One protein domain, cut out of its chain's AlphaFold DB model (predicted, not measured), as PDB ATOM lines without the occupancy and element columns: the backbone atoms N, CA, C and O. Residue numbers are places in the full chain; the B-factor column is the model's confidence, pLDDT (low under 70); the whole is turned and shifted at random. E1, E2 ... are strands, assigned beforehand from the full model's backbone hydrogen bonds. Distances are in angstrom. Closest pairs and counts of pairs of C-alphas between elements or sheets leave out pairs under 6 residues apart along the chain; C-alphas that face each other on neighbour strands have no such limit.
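What this domain is: This is residues 40 to 154 of the 159 residues of an uncharacterized protein of Eucalyptus grandis (UniProt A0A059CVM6). Picture a long arm of three strands, E5, E6 and E9, leading on from one end of a broader six-strand sheet, E1 E2 E3 E4 E7 E8. The two sheets lie end to end, both twisted and antiparallel, and two strand lines pass from one to the other: E6 runs on into E7, and E8 into E9. The 115 printed residues hold nine named strands, E1 to E9 in chain order, and no named helix; the class is all strand. The whole is an extended rod, with a radius of gyration of the C-alphas of 22.5 A and spans of 74 by 31 by 22 A.

Where its parts are: Find C-alpha 40 at (-22.254, 30.600, 44.010), where E1, residues 40 to 45, begins. In the same sheet come E2, 50 to 55; E3, 64 to 73, 28.8 A; E4, 78 to 87, 29.6 A; E7, 123 to 128; and E8, 136 to 138. The arm holds E5, 96 to 106, 31.6 A; E6, 109 to 120, 36.0 A; and E9, 141 to 153, 37.0 A, ending at C-alpha 153, (15.860, 74.859, 33.675).

How they stand to each other: E1 E2 E3 E4 form a meander, each strand the antiparallel neighbour of the one before; look at N 67 and O 84, 2.8 A, between E3 and E4. E7 is the antiparallel neighbour of E4, with N 83 and O 126 within hydrogen-bond range at 2.9 A, and edge strand E8 is the antiparallel neighbour of E7 in a hairpin, with N 125 and O 136 within hydrogen-bond range at 2.9 A. E6 is the inner strand of the arm: see N 101 and O 113, 2.8 A, in the hairpin E5 and E6, and N 112 and O 150, 2.8 A, towards E9. E6 runs on into E7 at 15 degrees, E8 into E9 at 7 degrees.

The domain as a whole: The farthest C-alphas, of Asn 77 and Pro 107, are 75.1 A apart. The printed part has no cut, and no link is long. pLDDT is under 70 at residues 88 to 97, 119 to 120, 122 and 130.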
ATOM      1  N   TRP A  40     -22.958  31.624  44.786       85.75
ATOM      2  CA  TRP A  40     -22.254  30.600  44.010       85.75
ATOM      3  C   TRP A  40     -22.330  30.863  42.506       85.75
ATOM      4  O   TRP A  40     -23.203  31.576  42.029       85.75
ATOM      5  N   LYS A  41     -21.392  30.293  41.754       88.12
ATOM      6  CA  LYS A  41     -21.378  30.269  40.290       88.12
ATOM      7  C   LYS A  41     -21.156  28.837  39.832       88.12
ATOM      8  O   LYS A  41     -20.288  28.145  40.364       88.12
ATOM      9  N   PHE A  42     -21.926  28.409  38.849       89.00
ATOM     10  CA  PHE A  42     -21.728  27.127  38.192       89.00
ATOM     11  C   PHE A  42     -20.956  27.354  36.896       89.00
ATOM     12  O   PHE A  42     -21.174  28.338  36.191       89.00
ATOM     13  N   VAL A  43     -20.015  26.471  36.606       88.94
ATOM     14  CA  VAL A  43     -19.133  26.538  35.451       88.94
ATOM     15  C   VAL A  43     -19.122  25.170  34.796       88.94
ATOM     16  O   VAL A  43     -18.882  24.173  35.466       88.94
ATOM     17  N   TYR A  44     -19.335  25.129  33.489       87.81
ATOM     18  CA  TYR A  44     -19.204  23.919  32.695       87.81
ATOM     19  C   TYR A  44     -18.284  24.172  31.503       87.81
ATOM     20  O   TYR A  44     -18.460  25.141  30.760       87.81
ATOM     21  N   GLU A  45     -17.288  23.307  31.342       87.62
ATOM     22  CA  GLU A  45     -16.344  23.308  30.225       87.62
ATOM     23  C   GLU A  45     -16.561  22.025  29.404       87.62
ATOM     24  O   GLU A  45     -16.051  20.968  29.779       87.62
ATOM     25  N   PRO A  46     -17.326  22.087  28.290       83.38
ATOM     26  CA  PRO A  46     -17.756  20.900  27.549       83.38
ATOM     27  C   PRO A  46     -16.611  20.044  27.005       83.38
ATOM     28  O   PRO A  46     -16.710  18.821  27.016       83.38
ATOM     29  N   ILE A  47     -15.514  20.664  26.559       82.75
ATOM     30  CA  ILE A  47     -14.367  19.946  25.973       82.75
ATOM     31  C   ILE A  47     -13.655  19.079  27.005       82.75
ATOM     32  O   ILE A  47     -13.263  17.959  26.696       82.75
ATOM     33  N   HIS A  48     -13.521  19.579  28.231       82.31
ATOM     34  CA  HIS A  48     -12.912  18.839  29.336       82.31
ATOM     35  C   HIS A  48     -13.933  17.961  30.074       82.31
ATOM     36  O   HIS A  48     -13.567  17.268  31.016       82.31
ATOM     37  N   GLN A  49     -15.214  18.028  29.677       84.31
ATOM     38  CA  GLN A  49     -16.364  17.482  30.401       84.31
ATOM     39  C   GLN A  49     -16.251  17.744  31.909       84.31
ATOM     40  O   GLN A  49     -16.405  16.845  32.734       84.31
ATOM     41  N   ASP A  50     -15.928  18.986  32.260       87.69
ATOM     42  CA  ASP A  50     -15.677  19.393  33.637       87.69
ATOM     43  C   ASP A  50     -16.791  20.316  34.112       87.69
ATOM     44  O   ASP A  50     -17.062  21.363  33.514       87.69
ATOM     45  N   VAL A  51     -17.443  19.914  35.198       90.56
ATOM     46  CA  VAL A  51     -18.488  20.685  35.865       90.56
ATOM     47  C   VAL A  51     -17.959  21.157  37.206       90.56
ATOM     48  O   VAL A  51     -17.485  20.351  37.993       90.56
ATOM     49  N   ARG A  52     -18.086  22.449  37.506       91.44
ATOM     50  CA  ARG A  52     -17.634  23.055  38.763       91.44
ATOM     51  C   ARG A  52     -18.688  23.972  39.356       91.44
ATOM     52  O   ARG A  52     -19.299  24.780  38.662       91.44
ATOM     53  N   ILE A  53     -18.826  23.921  40.670       91.25
ATOM     54  CA  ILE A  53     -19.564  24.885  41.476       91.25
ATOM     55  C   ILE A  53     -18.544  25.619  42.331       91.25
ATOM     56  O   ILE A  53     -17.795  24.999  43.080       91.25
ATOM     57  N   LEU A  54     -18.501  26.942  42.213       90.62
ATOM     58  CA  LEU A  54     -17.581  27.805  42.947       90.62
ATOM     59  C   LEU A  54     -18.385  28.755  43.834       90.62
ATOM     60  O   LEU A  54     -19.354  29.357  43.375       90.62
ATOM     61  N   SER A  55     -17.967  28.951  45.077       88.88
ATOM     62  CA  SER A  55     -18.565  29.941  45.967       88.88
ATOM     63  C   SER A  55     -18.273  31.364  45.480       88.88
ATOM     64  O   SER A  55     -17.287  31.634  44.778       88.88
ATOM     65  N   LYS A  56     -19.090  32.329  45.906       86.25
ATOM     66  CA  LYS A  56     -18.662  33.731  45.937       86.25
ATOM     67  C   LYS A  56     -17.417  33.827  46.826       86.25
ATOM     68  O   LYS A  56     -17.204  32.993  47.705       86.25
ATOM     69  N   LYS A  57     -16.586  34.838  46.580       85.25
ATOM     70  CA  LYS A  57     -15.502  35.207  47.491       85.25
ATOM     71  C   LYS A  57     -16.098  35.442  48.890       85.25
ATOM     72  O   LYS A  57     -16.933  36.329  49.053       85.25
ATOM     73  N   ILE A  58     -15.710  34.612  49.851       86.44
ATOM     74  CA  ILE A  58     -16.068  34.711  51.264       86.44
ATOM     75  C   ILE A  58     -14.986  35.569  51.925       86.44
ATOM     76  O   ILE A  58     -13.825  35.152  51.935       86.44
ATOM     77  N   PRO A  59     -15.314  36.752  52.458       85.38
ATOM     78  CA  PRO A  59     -14.339  37.561  53.173       85.38
ATOM     79  C   PRO A  59     -13.963  36.850  54.477       85.38
ATOM     80  O   PRO A  59     -14.786  36.708  55.376       85.38
ATOM     81  N   VAL A  60     -12.721  36.375  54.568       85.19
ATOM     82  CA  VAL A  60     -12.170  35.770  55.796       85.19
ATOM     83  C   VAL A  60     -11.644  36.865  56.718       85.19
ATOM     84  O   VAL A  60     -11.759  36.777  57.936       85.19
ATOM     85  N   THR A  61     -11.082  37.924  56.134       84.12
ATOM     86  CA  THR A  61     -10.650  39.130  56.846       84.12
ATOM     87  C   THR A  61     -11.006  40.371  56.027       84.12
ATOM     88  O   THR A  61     -11.524  40.260  54.919       84.12
ATOM     89  N   LYS A  62     -10.673  41.566  56.533       78.50
ATOM     90  CA  LYS A  62     -10.822  42.826  55.781       78.50
ATOM     91  C   LYS A  62     -10.069  42.833  54.446       78.50
ATOM     92  O   LYS A  62     -10.460  43.571  53.553       78.50
ATOM     93  N   PHE A  63      -8.999  42.041  54.337       77.56
ATOM     94  CA  PHE A  63      -8.092  42.061  53.190       77.56
ATOM     95  C   PHE A  63      -8.037  40.741  52.425       77.56
ATOM     96  O   PHE A  63      -7.465  40.713  51.340       77.56
ATOM     97  N   LEU A  64      -8.601  39.657  52.971       82.56
ATOM     98  CA  LEU A  64      -8.506  38.309  52.414       82.56
ATOM     99  C   LEU A  64      -9.880  37.724  52.110       82.56
ATOM    100  O   LEU A  64     -10.785  37.735  52.942       82.56
ATOM    101  N   ASN A  65      -9.970  37.118  50.935       86.75
ATOM    102  CA  ASN A  65     -11.143  36.477  50.385       86.75
ATOM    103  C   ASN A  65     -10.832  35.021  50.050       86.75
ATOM    104  O   ASN A  65      -9.938  34.746  49.247       86.75
ATOM    105  N   LEU A  66     -11.606  34.100  50.612       89.38
ATOM    106  CA  LEU A  66     -11.563  32.681  50.295       89.38
ATOM    107  C   LEU A  66     -12.645  32.343  49.269       89.38
ATOM    108  O   LEU A  66     -13.817  32.657  49.444       89.38
ATOM    109  N   GLN A  67     -12.265  31.666  48.199       90.94
ATOM    110  CA  GLN A  67     -13.180  31.028  47.268       90.94
ATOM    111  C   GLN A  67     -12.954  29.527  47.340       90.94
ATOM    112  O   GLN A  67     -11.824  29.066  47.203       90.94
ATOM    113  N   VAL A  68     -14.029  28.776  47.537       91.75
ATOM    114  CA  VAL A  68     -14.008  27.314  47.520       91.75
ATOM    115  C   VAL A  68     -14.841  26.807  46.361       91.75
ATOM    116  O   VAL A  68     -15.735  27.490  45.862       91.75
ATOM    117  N   GLY A  69     -14.519  25.613  45.908       92.12
ATOM    118  CA  GLY A  69     -15.091  25.024  44.729       92.12
ATOM    119  C   GLY A  69     -15.047  23.518  44.789       92.12
ATOM    120  O   GLY A  69     -14.070  22.942  45.258       92.12
ATOM    121  N   VAL A  70     -16.098  22.898  44.278       92.88
ATOM    122  CA  VAL A  70     -16.144  21.464  44.026       92.88
ATOM    123  C   VAL A  70     -16.505  21.258  42.568       92.88
ATOM    124  O   VAL A  70     -17.298  22.014  42.002       92.88
ATOM    125  N   GLY A  71     -15.908  20.263  41.946       90.94
ATOM    126  CA  GLY A  71     -16.196  19.894  40.584       90.94
ATOM    127  C   GLY A  71     -16.133  18.402  40.369       90.94
ATOM    128  O   GLY A  71     -15.779  17.622  41.250       90.94
ATOM    129  N   HIS A  72     -16.515  18.018  39.169       89.75
ATOM    130  CA  HIS A  72     -16.442  16.661  38.693       89.75
ATOM    131  C   HIS A  72     -16.011  16.692  37.237       89.75
ATOM    132  O   HIS A  72     -16.668  17.317  36.399       89.75
ATOM    133  N   ASN A  73     -14.920  15.991  36.955       86.00
ATOM    134  CA  ASN A  73     -14.463  15.753  35.603       86.00
ATOM    135  C   ASN A  73     -14.983  14.383  35.159       86.00
ATOM    136  O   ASN A  73     -14.590  13.354  35.709       86.00
ATOM    137  N   PHE A  74     -15.873  14.369  34.167       86.00
ATOM    138  CA  PHE A  74     -16.481  13.136  33.669       86.00
ATOM    139  C   PHE A  74     -15.532  12.302  32.797       86.00
ATOM    140  O   PHE A  74     -15.685  11.084  32.771       86.00
ATOM    141  N   GLN A  75     -14.528  12.907  32.146       84.94
ATOM    142  CA  GLN A  75     -13.516  12.163  31.376       84.94
ATOM    143  C   GLN A  75     -12.617  11.335  32.291       84.94
ATOM    144  O   GLN A  75     -12.314  10.183  31.994       84.94
ATOM    145  N   LEU A  76     -12.202  11.930  33.410       83.25
ATOM    146  CA  LEU A  76     -11.326  11.294  34.395       83.25
ATOM    147  C   LEU A  76     -12.106  10.552  35.491       83.25
ATOM    148  O   LEU A  76     -11.494   9.897  36.330       83.25
ATOM    149  N   ASN A  77     -13.441  10.659  35.490       85.25
ATOM    150  CA  ASN A  77     -14.339  10.147  36.528       85.25
ATOM    151  C   ASN A  77     -13.868  10.516  37.949       85.25
ATOM    152  O   ASN A  77     -13.796   9.673  38.846       85.25
ATOM    153  N   ALA A  78     -13.480  11.780  38.128       85.75
ATOM    154  CA  ALA A  78     -12.827  12.268  39.334       85.75
ATOM    155  C   ALA A  78     -13.567  13.473  39.918       85.75
ATOM    156  O   ALA A  78     -13.940  14.409  39.203       85.75
ATOM    157  N   ILE A  79     -13.742  13.466  41.241       88.31
ATOM    158  CA  ILE A  79     -14.230  14.626  41.990       88.31
ATOM    159  C   ILE A  79     -13.043  15.534  42.285       88.31
ATOM    160  O   ILE A  79     -12.067  15.110  42.901       88.31
ATOM    161  N   SER A  80     -13.174  16.796  41.901       86.62
ATOM    162  CA  SER A  80     -12.205  17.842  42.172       86.62
ATOM    163  C   SER A  80     -12.675  18.762  43.292       86.62
ATOM    164  O   SER A  80     -13.831  19.160  43.366       86.62
ATOM    165  N   TRP A  81     -11.755  19.162  44.153       88.94
ATOM    166  CA  TRP A  81     -11.922  20.268  45.084       88.94
ATOM    167  C   TRP A  81     -10.910  21.332  44.726       88.94
ATOM    168  O   TRP A  81      -9.768  21.020  44.407       88.94
ATOM    169  N   LYS A  82     -11.318  22.591  44.796       89.50
ATOM    170  CA  LYS A  82     -10.446  23.727  44.535       89.50
ATOM    171  C   LYS A  82     -10.713  24.813  45.549       89.50
ATOM    172  O   LYS A  82     -11.858  25.179  45.790       89.50
ATOM    173  N   TRP A  83      -9.661  25.368  46.116       88.50
ATOM    174  CA  TRP A  83      -9.759  26.520  46.991       88.50
ATOM    175  C   TRP A  83      -8.722  27.564  46.591       88.50
ATOM    176  O   TRP A  83      -7.679  27.264  46.010       88.50
ATOM    177  N   LYS A  84      -9.058  28.825  46.838       90.00
ATOM    178  CA  LYS A  84      -8.257  29.977  46.441       90.00
ATOM    179  C   LYS A  84      -8.423  31.085  47.468       90.00
ATOM    180  O   LYS A  84      -9.531  31.566  47.690       90.00
ATOM    181  N   LEU A  85      -7.319  31.496  48.073       86.38
ATOM    182  CA  LEU A  85      -7.228  32.633  48.973       86.38
ATOM    183  C   LEU A  85      -6.600  33.805  48.212       86.38
ATOM    184  O   LEU A  85      -5.473  33.728  47.725       86.38
ATOM    185  N   THR A  86      -7.359  34.888  48.092       83.00
ATOM    186  CA  THR A  86      -6.980  36.106  47.362       83.00
ATOM    187  C   THR A  86      -7.037  37.307  48.273       83.00
ATOM    188  O   THR A  86      -7.808  37.316  49.230       83.00
ATOM    189  N   THR A  87      -6.269  38.344  47.956       77.44
ATOM    190  CA  THR A  87      -6.378  39.624  48.658       77.44
ATOM    191  C   THR A  87      -7.296  40.581  47.883       77.44
ATOM    192  O   THR A  87      -7.270  40.582  46.651       77.44
ATOM    193  N   CYS A  88      -8.114  41.395  48.561       66.62
ATOM    194  CA  CYS A  88      -8.877  42.475  47.902       66.62
ATOM    195  C   CYS A  88      -8.041  43.735  47.641       66.62
ATOM    196  O   CYS A  88      -8.477  44.606  46.898       66.62
ATOM    197  N   LEU A  89      -6.808  43.802  48.157       63.97
ATOM    198  CA  LEU A  89      -5.894  44.927  47.932       63.97
ATOM    199  C   LEU A  89      -5.521  45.107  46.444       63.97
ATOM    200  O   LEU A  89      -4.998  46.146  46.064       63.97
ATOM    201  N   GLY A  90      -5.778  44.113  45.589       56.75
ATOM    202  CA  GLY A  90      -5.484  44.177  44.154       56.75
ATOM    203  C   GLY A  90      -6.674  44.568  43.280       56.75
ATOM    204  O   GLY A  90      -6.481  44.853  42.104       56.75
ATOM    205  N   GLU A  91      -7.894  44.567  43.823       54.25
ATOM    206  CA  GLU A  91      -9.123  44.811  43.051       54.25
ATOM    207  C   GLU A  91      -9.443  46.320  42.962       54.25
ATOM    208  O   GLU A  91      -9.986  46.767  41.956       54.25
ATOM    209  N   ASP A  92      -8.971  47.119  43.931       52.88
ATOM    210  CA  ASP A  92      -9.187  48.577  44.028       52.88
ATOM    211  C   ASP A  92      -8.031  49.433  43.454       52.88
ATOM    212  O   ASP A  92      -7.897  50.617  43.761       52.88
ATOM    213  N   GLY A  93      -7.146  48.855  42.632       52.97
ATOM    214  CA  GLY A  93      -6.066  49.605  41.968       52.97
ATOM    215  C   GLY A  93      -4.851  49.959  42.844       52.97
ATOM    216  O   GLY A  93      -3.940  50.632  42.365       52.97
ATOM    217  N   VAL A  94      -4.776  49.471  44.090       57.22
ATOM    218  CA  VAL A  94      -3.616  49.667  44.993       57.22
ATOM    219  C   VAL A  94      -2.382  48.868  44.535       57.22
ATOM    220  O   VAL A  94      -1.254  49.180  44.908       57.22
ATOM    221  N   SER A  95      -2.566  47.885  43.650       61.38
ATOM    222  CA  SER A  95      -1.498  47.102  43.017       61.38
ATOM    223  C   SER A  95      -0.660  47.879  41.998       61.38
ATOM    224  O   SER A  95       0.254  47.304  41.417       61.38
ATOM    225  N   ARG A  96      -0.953  49.157  41.724       65.25
ATOM    226  CA  ARG A  96      -0.184  49.967  40.773       65.25
ATOM    227  C   ARG A  96      -0.119  51.426  41.198       65.25
ATOM    228  O   ARG A  96      -1.104  52.157  41.137       65.25
ATOM    229  N   ILE A  97       1.081  51.875  41.545       69.44
ATOM    230  CA  ILE A  97       1.381  53.265  41.876       69.44
ATOM    231  C   ILE A  97       2.094  53.903  40.690       69.44
ATOM    232  O   ILE A  97       3.051  53.350  40.151       69.44
ATOM    233  N   ARG A  98       1.648  55.094  40.291       71.06
ATOM    234  CA  ARG A  98       2.349  55.941  39.324       71.06
ATOM    235  C   ARG A  98       2.487  57.331  39.913       71.06
ATOM    236  O   ARG A  98       1.477  57.951  40.235       71.06
ATOM    237  N   ASN A  99       3.712  57.819  40.050       76.25
ATOM    238  CA  ASN A  99       3.963  59.116  40.665       76.25
ATOM    239  C   ASN A  99       5.051  59.894  39.911       76.25
ATOM    240  O   ASN A  99       5.811  59.337  39.117       76.25
ATOM    241  N   LYS A 100       5.081  61.208  40.124       78.69
ATOM    242  CA  LYS A 100       6.111  62.116  39.632       78.69
ATOM    243  C   LYS A 100       6.757  62.789  40.833       78.69
ATOM    244  O   LYS A 100       6.090  63.505  41.572       78.69
ATOM    245  N   THR A 101       8.051  62.582  41.004       79.69
ATOM    246  CA  THR A 101       8.835  63.212  42.063       79.69
ATOM    247  C   THR A 101       9.664  64.332  41.453       79.69
ATOM    248  O   THR A 101      10.413  64.088  40.511       79.69
ATOM    249  N   THR A 102       9.528  65.551  41.975       78.69
ATOM    250  CA  THR A 102      10.374  66.692  41.594       78.69
ATOM    251  C   THR A 102      11.387  66.935  42.709       78.69
ATOM    252  O   THR A 102      11.000  67.055  43.869       78.69
ATOM    253  N   LEU A 103      12.671  66.981  42.365       81.19
ATOM    254  CA  LEU A 103      13.786  67.266  43.258       81.19
ATOM    255  C   LEU A 103      14.457  68.560  42.780       81.19
ATOM    256  O   LEU A 103      15.084  68.566  41.719       81.19
ATOM    257  N   GLY A 104      14.320  69.640  43.548       79.06
ATOM    258  CA  GLY A 104      15.044  70.885  43.287       79.06
ATOM    259  C   GLY A 104      16.500  70.739  43.717       79.06
ATOM    260  O   GLY A 104      16.764  70.454  44.886       79.06
ATOM    261  N   LEU A 105      17.438  70.886  42.779       73.19
ATOM    262  CA  LEU A 105      18.869  70.761  43.071       73.19
ATOM    263  C   LEU A 105      19.499  72.098  43.450       73.19
ATOM    264  O   LEU A 105      20.260  72.186  44.412       73.19
ATOM    265  N   CYS A 106      19.202  73.132  42.671       75.44
ATOM    266  CA  CYS A 106      19.689  74.490  42.864       75.44
ATOM    267  C   CYS A 106      18.695  75.485  42.238       75.44
ATOM    268  O   CYS A 106      17.814  75.069  41.482       75.44
ATOM    269  N   PRO A 107      18.780  76.790  42.559       76.06
ATOM    270  CA  PRO A 107      17.868  77.788  42.009       76.06
ATOM    271  C   PRO A 107      17.851  77.737  40.476       76.06
ATOM    272  O   PRO A 107      18.887  77.903  39.836       76.06
ATOM    273  N   GLY A 108      16.676  77.485  39.899       73.75
ATOM    274  CA  GLY A 108      16.502  77.373  38.452       73.75
ATOM    275  C   GLY A 108      16.810  75.999  37.851       73.75
ATOM    276  O   GLY A 108      16.758  75.884  36.632       73.75
ATOM    277  N   VAL A 109      17.105  74.960  38.644       78.88
ATOM    278  CA  VAL A 109      17.300  73.584  38.151       78.88
ATOM    279  C   VAL A 109      16.498  72.579  38.980       78.88
ATOM    280  O   VAL A 109      16.866  72.255  40.115       78.88
ATOM    281  N   ASP A 110      15.464  72.006  38.366       83.94
ATOM    282  CA  ASP A 110      14.670  70.922  38.949       83.94
ATOM    283  C   ASP A 110      14.834  69.627  38.149       83.94
ATOM    284  O   ASP A 110      14.684  69.606  36.925       83.94
ATOM    285  N   PHE A 111      15.061  68.508  38.835       81.44
ATOM    286  CA  PHE A 111      14.898  67.186  38.236       81.44
ATOM    287  C   PHE A 111      13.503  66.649  38.504       81.44
ATOM    288  O   PHE A 111      13.014  66.690  39.631       81.44
ATOM    289  N   ARG A 112      12.865  66.076  37.485       82.50
ATOM    290  CA  ARG A 112      11.564  65.425  37.621       82.50
ATOM    291  C   ARG A 112      11.641  63.978  37.159       82.50
ATOM    292  O   ARG A 112      11.920  63.691  35.999       82.50
ATOM    293  N   PHE A 113      11.329  63.070  38.073       84.75
ATOM    294  CA  PHE A 113      11.329  61.630  37.864       84.75
ATOM    295  C   PHE A 113       9.890  61.123  37.844       84.75
ATOM    296  O   PHE A 113       9.193  61.164  38.857       84.75
ATOM    297  N   GLY A 114       9.427  60.642  36.696       82.75
ATOM    298  CA  GLY A 114       8.221  59.827  36.613       82.75
ATOM    299  C   GLY A 114       8.571  58.379  36.924       82.75
ATOM    300  O   GLY A 114       9.405  57.798  36.232       82.75
ATOM    301  N   TRP A 115       7.936  57.788  37.930       79.12
ATOM    302  CA  TRP A 115       8.158  56.397  38.313       79.12
ATOM    303  C   TRP A 115       6.844  55.634  38.469       79.12
ATOM    304  O   TRP A 115       5.771  56.206  38.704       79.12
ATOM    305  N   ARG A 116       6.945  54.318  38.316       82.50
ATOM    306  CA  ARG A 116       5.861  53.358  38.469       82.50
ATOM    307  C   ARG A 116       6.323  52.212  39.355       82.50
ATOM    308  O   ARG A 116       7.447  51.742  39.210       82.50
ATOM    309  N   ALA A 117       5.444  51.754  40.234       77.31
ATOM    310  CA  ALA A 117       5.600  50.493  40.941       77.31
ATOM    311  C   ALA A 117       4.318  49.672  40.793       77.31
ATOM    312  O   ALA A 117       3.250  50.103  41.227       77.31
ATOM    313  N   ASP A 118       4.438  48.503  40.180       74.88
ATOM    314  CA  ASP A 118       3.392  47.498  40.065       74.88
ATOM    315  C   ASP A 118       3.657  46.406  41.116       74.88
ATOM    316  O   ASP A 118       4.757  45.863  41.208       74.88
ATOM    317  N   TYR A 119       2.657  46.099  41.937       69.94
ATOM    318  CA  TYR A 119       2.706  45.080  42.976       69.94
ATOM    319  C   TYR A 119       1.620  44.032  42.740       69.94
ATOM    320  O   TYR A 119       0.433  44.265  42.974       69.94
ATOM    321  N   VAL A 120       2.030  42.852  42.284       69.88
ATOM    322  CA  VAL A 120       1.162  41.676  42.209       69.88
ATOM    323  C   VAL A 120       1.093  41.077  43.604       69.88
ATOM    324  O   VAL A 120       2.109  40.648  44.142       69.88
ATOM    325  N   LEU A 121      -0.098  41.069  44.198       72.81
ATOM    326  CA  LEU A 121      -0.306  40.549  45.546       72.81
ATOM    327  C   LEU A 121      -0.196  39.021  45.586       72.81
ATOM    328  O   LEU A 121      -0.562  38.358  44.612       72.81
ATOM    329  N   PRO A 122       0.263  38.461  46.718       69.94
ATOM    330  CA  PRO A 122       0.383  37.026  46.868       69.94
ATOM    331  C   PRO A 122      -0.976  36.331  46.759       69.94
ATOM    332  O   PRO A 122      -1.995  36.814  47.263       69.94
ATOM    333  N   GLU A 123      -0.970  35.168  46.122       81.88
ATOM    334  CA  GLU A 123      -2.133  34.303  45.949       81.88
ATOM    335  C   GLU A 123      -1.791  32.900  46.444       81.88
ATOM    336  O   GLU A 123      -0.737  32.358  46.110       81.88
ATOM    337  N   ILE A 124      -2.697  32.305  47.223       85.56
ATOM    338  CA  ILE A 124      -2.565  30.925  47.691       85.56
ATOM    339  C   ILE A 124      -3.712  30.110  47.107       85.56
ATOM    340  O   ILE A 124      -4.877  30.491  47.221       85.56
ATOM    341  N   THR A 125      -3.392  28.986  46.483       88.81
ATOM    342  CA  THR A 125      -4.366  28.076  45.885       88.81
ATOM    343  C   THR A 125      -4.091  26.643  46.293       88.81
ATOM    344  O   THR A 125      -3.004  26.299  46.750       88.81
ATOM    345  N   GLY A 126      -5.085  25.787  46.112       86.38
ATOM    346  CA  GLY A 126      -4.894  24.354  46.224       86.38
ATOM    347  C   GLY A 126      -6.026  23.599  45.557       86.38
ATOM    348  O   GLY A 126      -7.158  24.092  45.475       86.38
ATOM    349  N   GLY A 127      -5.702  22.408  45.070       85.25
ATOM    350  CA  GLY A 127      -6.648  21.497  44.447       85.25
ATOM    351  C   GLY A 127      -6.464  20.068  44.942       85.25
ATOM    352  O   GLY A 127      -5.345  19.636  45.181       85.25
ATOM    353  N   LEU A 128      -7.557  19.331  45.117       83.12
ATOM    354  CA  LEU A 128      -7.552  17.893  45.399       83.12
ATOM    355  C   LEU A 128      -8.367  17.199  44.307       83.12
ATOM    356  O   LEU A 128      -9.458  17.663  43.996       83.12
ATOM    357  N   GLY A 129      -7.873  16.102  43.734       73.44
ATOM    358  CA  GLY A 129      -8.587  15.397  42.657       73.44
ATOM    359  C   GLY A 129      -8.577  16.134  41.310       73.44
ATOM    360  O   GLY A 129      -9.410  15.872  40.448       73.44
ATOM    361  N   THR A 130      -7.638  17.066  41.139       69.50
ATOM    362  CA  THR A 130      -7.250  17.687  39.867       69.50
ATOM    363  C   THR A 130      -5.760  17.439  39.630       69.50
ATOM    364  O   THR A 130      -5.051  17.028  40.545       69.50
ATOM    365  N   ASP A 131      -5.266  17.777  38.440       72.69
ATOM    366  CA  ASP A 131      -3.821  17.869  38.169       72.69
ATOM    367  C   ASP A 131      -3.168  19.110  38.820       72.69
ATOM    368  O   ASP A 131      -1.983  19.380  38.621       72.69
ATOM    369  N   GLU A 132      -3.929  19.908  39.581       76.44
ATOM    370  CA  GLU A 132      -3.390  21.054  40.308       76.44
ATOM    371  C   GLU A 132      -2.774  20.596  41.640       76.44
ATOM    372  O   GLU A 132      -3.278  19.675  42.284       76.44
ATOM    373  N   PRO A 133      -1.696  21.246  42.100       80.31
ATOM    374  CA  PRO A 133      -1.075  20.913  43.376       80.31
ATOM    375  C   PRO A 133      -2.034  21.123  44.562       80.31
ATOM    376  O   PRO A 133      -2.799  22.091  44.604       80.31
ATOM    377  N   LEU A 134      -1.911  20.262  45.582       83.62
ATOM    378  CA  LEU A 134      -2.638  20.351  46.865       83.62
ATOM    379  C   LEU A 134      -2.501  21.722  47.533       83.62
ATOM    380  O   LEU A 134      -3.422  22.201  48.196       83.62
ATOM    381  N   PHE A 135      -1.340  22.340  47.344       86.50
ATOM    382  CA  PHE A 135      -1.019  23.672  47.811       86.50
ATOM    383  C   PHE A 135      -0.058  24.322  46.820       86.50
ATOM    384  O   PHE A 135       0.956  23.736  46.441       86.50
ATOM    385  N   ASN A 136      -0.362  25.550  46.433       84.75
ATOM    386  CA  ASN A 136       0.500  26.410  45.651       84.75
ATOM    387  C   ASN A 136       0.429  27.825  46.211       84.75
ATOM    388  O   ASN A 136      -0.623  28.298  46.642       84.75
ATOM    389  N   MET A 137       1.563  28.506  46.194       81.25
ATOM    390  CA  MET A 137       1.686  29.857  46.703       81.25
ATOM    391  C   MET A 137       2.503  30.678  45.720       81.25
ATOM    392  O   MET A 137       3.666  30.387  45.459       81.25
ATOM    393  N   ASN A 138       1.890  31.737  45.209       78.62
ATOM    394  CA  ASN A 138       2.593  32.810  44.534       78.62
ATOM    395  C   ASN A 138       2.830  33.914  45.567       78.62
ATOM    396  O   ASN A 138       1.873  34.472  46.097       78.62
ATOM    397  N   SER A 139       4.091  34.223  45.872       72.06
ATOM    398  CA  SER A 139       4.467  35.280  46.824       72.06
ATOM    399  C   SER A 139       4.211  36.698  46.304       72.06
ATOM    400  O   SER A 139       4.457  37.665  47.023       72.06
ATOM    401  N   GLY A 140       3.721  36.832  45.071       73.19
ATOM    402  CA  GLY A 140       3.586  38.106  44.395       73.19
ATOM    403  C   GLY A 140       4.891  38.557  43.743       73.19
ATOM    404  O   GLY A 140       5.944  37.934  43.893       73.19
ATOM    405  N   GLN A 141       4.814  39.665  43.013       74.00
ATOM    406  CA  GLN A 141       5.954  40.286  42.344       74.00
ATOM    407  C   GLN A 141       5.861  41.801  42.497       74.00
ATOM    408  O   GLN A 141       4.825  42.393  42.204       74.00
ATOM    409  N   LEU A 142       6.955  42.426  42.933       72.69
ATOM    410  CA  LEU A 142       7.128  43.872  42.867       72.69
ATOM    411  C   LEU A 142       7.950  44.202  41.621       72.69
ATOM    412  O   LEU A 142       9.076  43.728  41.475       72.69
ATOM    413  N   GLN A 143       7.401  45.030  40.742       77.06
ATOM    414  CA  GLN A 143       8.097  45.571  39.587       77.06
ATOM    415  C   GLN A 143       8.110  47.093  39.687       77.06
ATOM    416  O   GLN A 143       7.060  47.724  39.739       77.06
ATOM    417  N   ALA A 144       9.297  47.692  39.702       78.31
ATOM    418  CA  ALA A 144       9.454  49.141  39.668       78.31
ATOM    419  C   ALA A 144      10.128  49.562  38.360       78.31
ATOM    420  O   ALA A 144      11.083  48.925  37.917       78.31
ATOM    421  N   SER A 145       9.637  50.639  37.750       79.88
ATOM    422  CA  SER A 145      10.215  51.221  36.542       79.88
ATOM    423  C   SER A 145      10.277  52.742  36.629       79.88
ATOM    424  O   SER A 145       9.402  53.403  37.193       79.88
ATOM    425  N   LEU A 146      11.324  53.308  36.032       81.69
ATOM    426  CA  LEU A 146      11.436  54.740  35.776       81.69
ATOM    427  C   LEU A 146      10.855  55.012  34.387       81.69
ATOM    428  O   LEU A 146      11.401  54.563  33.384       81.69
ATOM    429  N   ASP A 147       9.730  55.721  34.343       79.50
ATOM    430  CA  ASP A 147       9.009  56.026  33.105       79.50
ATOM    431  C   ASP A 147       9.661  57.207  32.366       79.50
ATOM    432  O   ASP A 147       9.651  57.258  31.137       79.50
ATOM    433  N   ARG A 148      10.165  58.208  33.103       78.31
ATOM    434  CA  ARG A 148      10.702  59.442  32.513       78.31
ATOM    435  C   ARG A 148      11.629  60.178  33.473       78.31
ATOM    436  O   ARG A 148      11.314  60.300  34.652       78.31
ATOM    437  N   VAL A 149      12.713  60.736  32.943       79.56
ATOM    438  CA  VAL A 149      13.588  61.680  33.650       79.56
ATOM    439  C   VAL A 149      13.600  62.984  32.858       79.56
ATOM    440  O   VAL A 149      13.912  62.982  31.670       79.56
ATOM    441  N   GLU A 150      13.204  64.084  33.489       82.62
ATOM    442  CA  GLU A 150      13.230  65.433  32.914       82.62
ATOM    443  C   GLU A 150      14.147  66.326  33.753       82.62
ATOM    444  O   GLU A 150      14.191  66.210  34.977       82.62
ATOM    445  N   THR A 151      14.839  67.249  33.090       81.75
ATOM    446  CA  THR A 151      15.532  68.371  33.734       81.75
ATOM    447  C   THR A 151      14.816  69.645  33.332       81.75
ATOM    448  O   THR A 151      14.564  69.855  32.146       81.75
ATOM    449  N   ILE A 152      14.464  70.472  34.303       80.06
ATOM    450  CA  ILE A 152      13.771  71.738  34.097       80.06
ATOM    451  C   ILE A 152      14.746  72.830  34.472       80.06
ATOM    452  O   ILE A 152      15.221  72.879  35.602       80.06
ATOM    453  N   LEU A 153      15.037  73.679  33.495       76.81
ATOM    454  CA  LEU A 153      15.860  74.859  33.675       76.81
ATOM    455  C   LEU A 153      14.931  76.071  33.670       76.81
ATOM    456  O   LEU A 153      14.254  76.330  32.675       76.81
ATOM    457  N   SER A 154      14.870  76.791  34.783       76.12
ATOM    458  CA  SER A 154      14.125  78.038  34.921       76.12
ATOM    459  C   SER A 154      15.121  79.179  35.050       76.12
ATOM    460  O   SER A 154      15.791  79.318  36.071       76.12
TER     461      SER A 154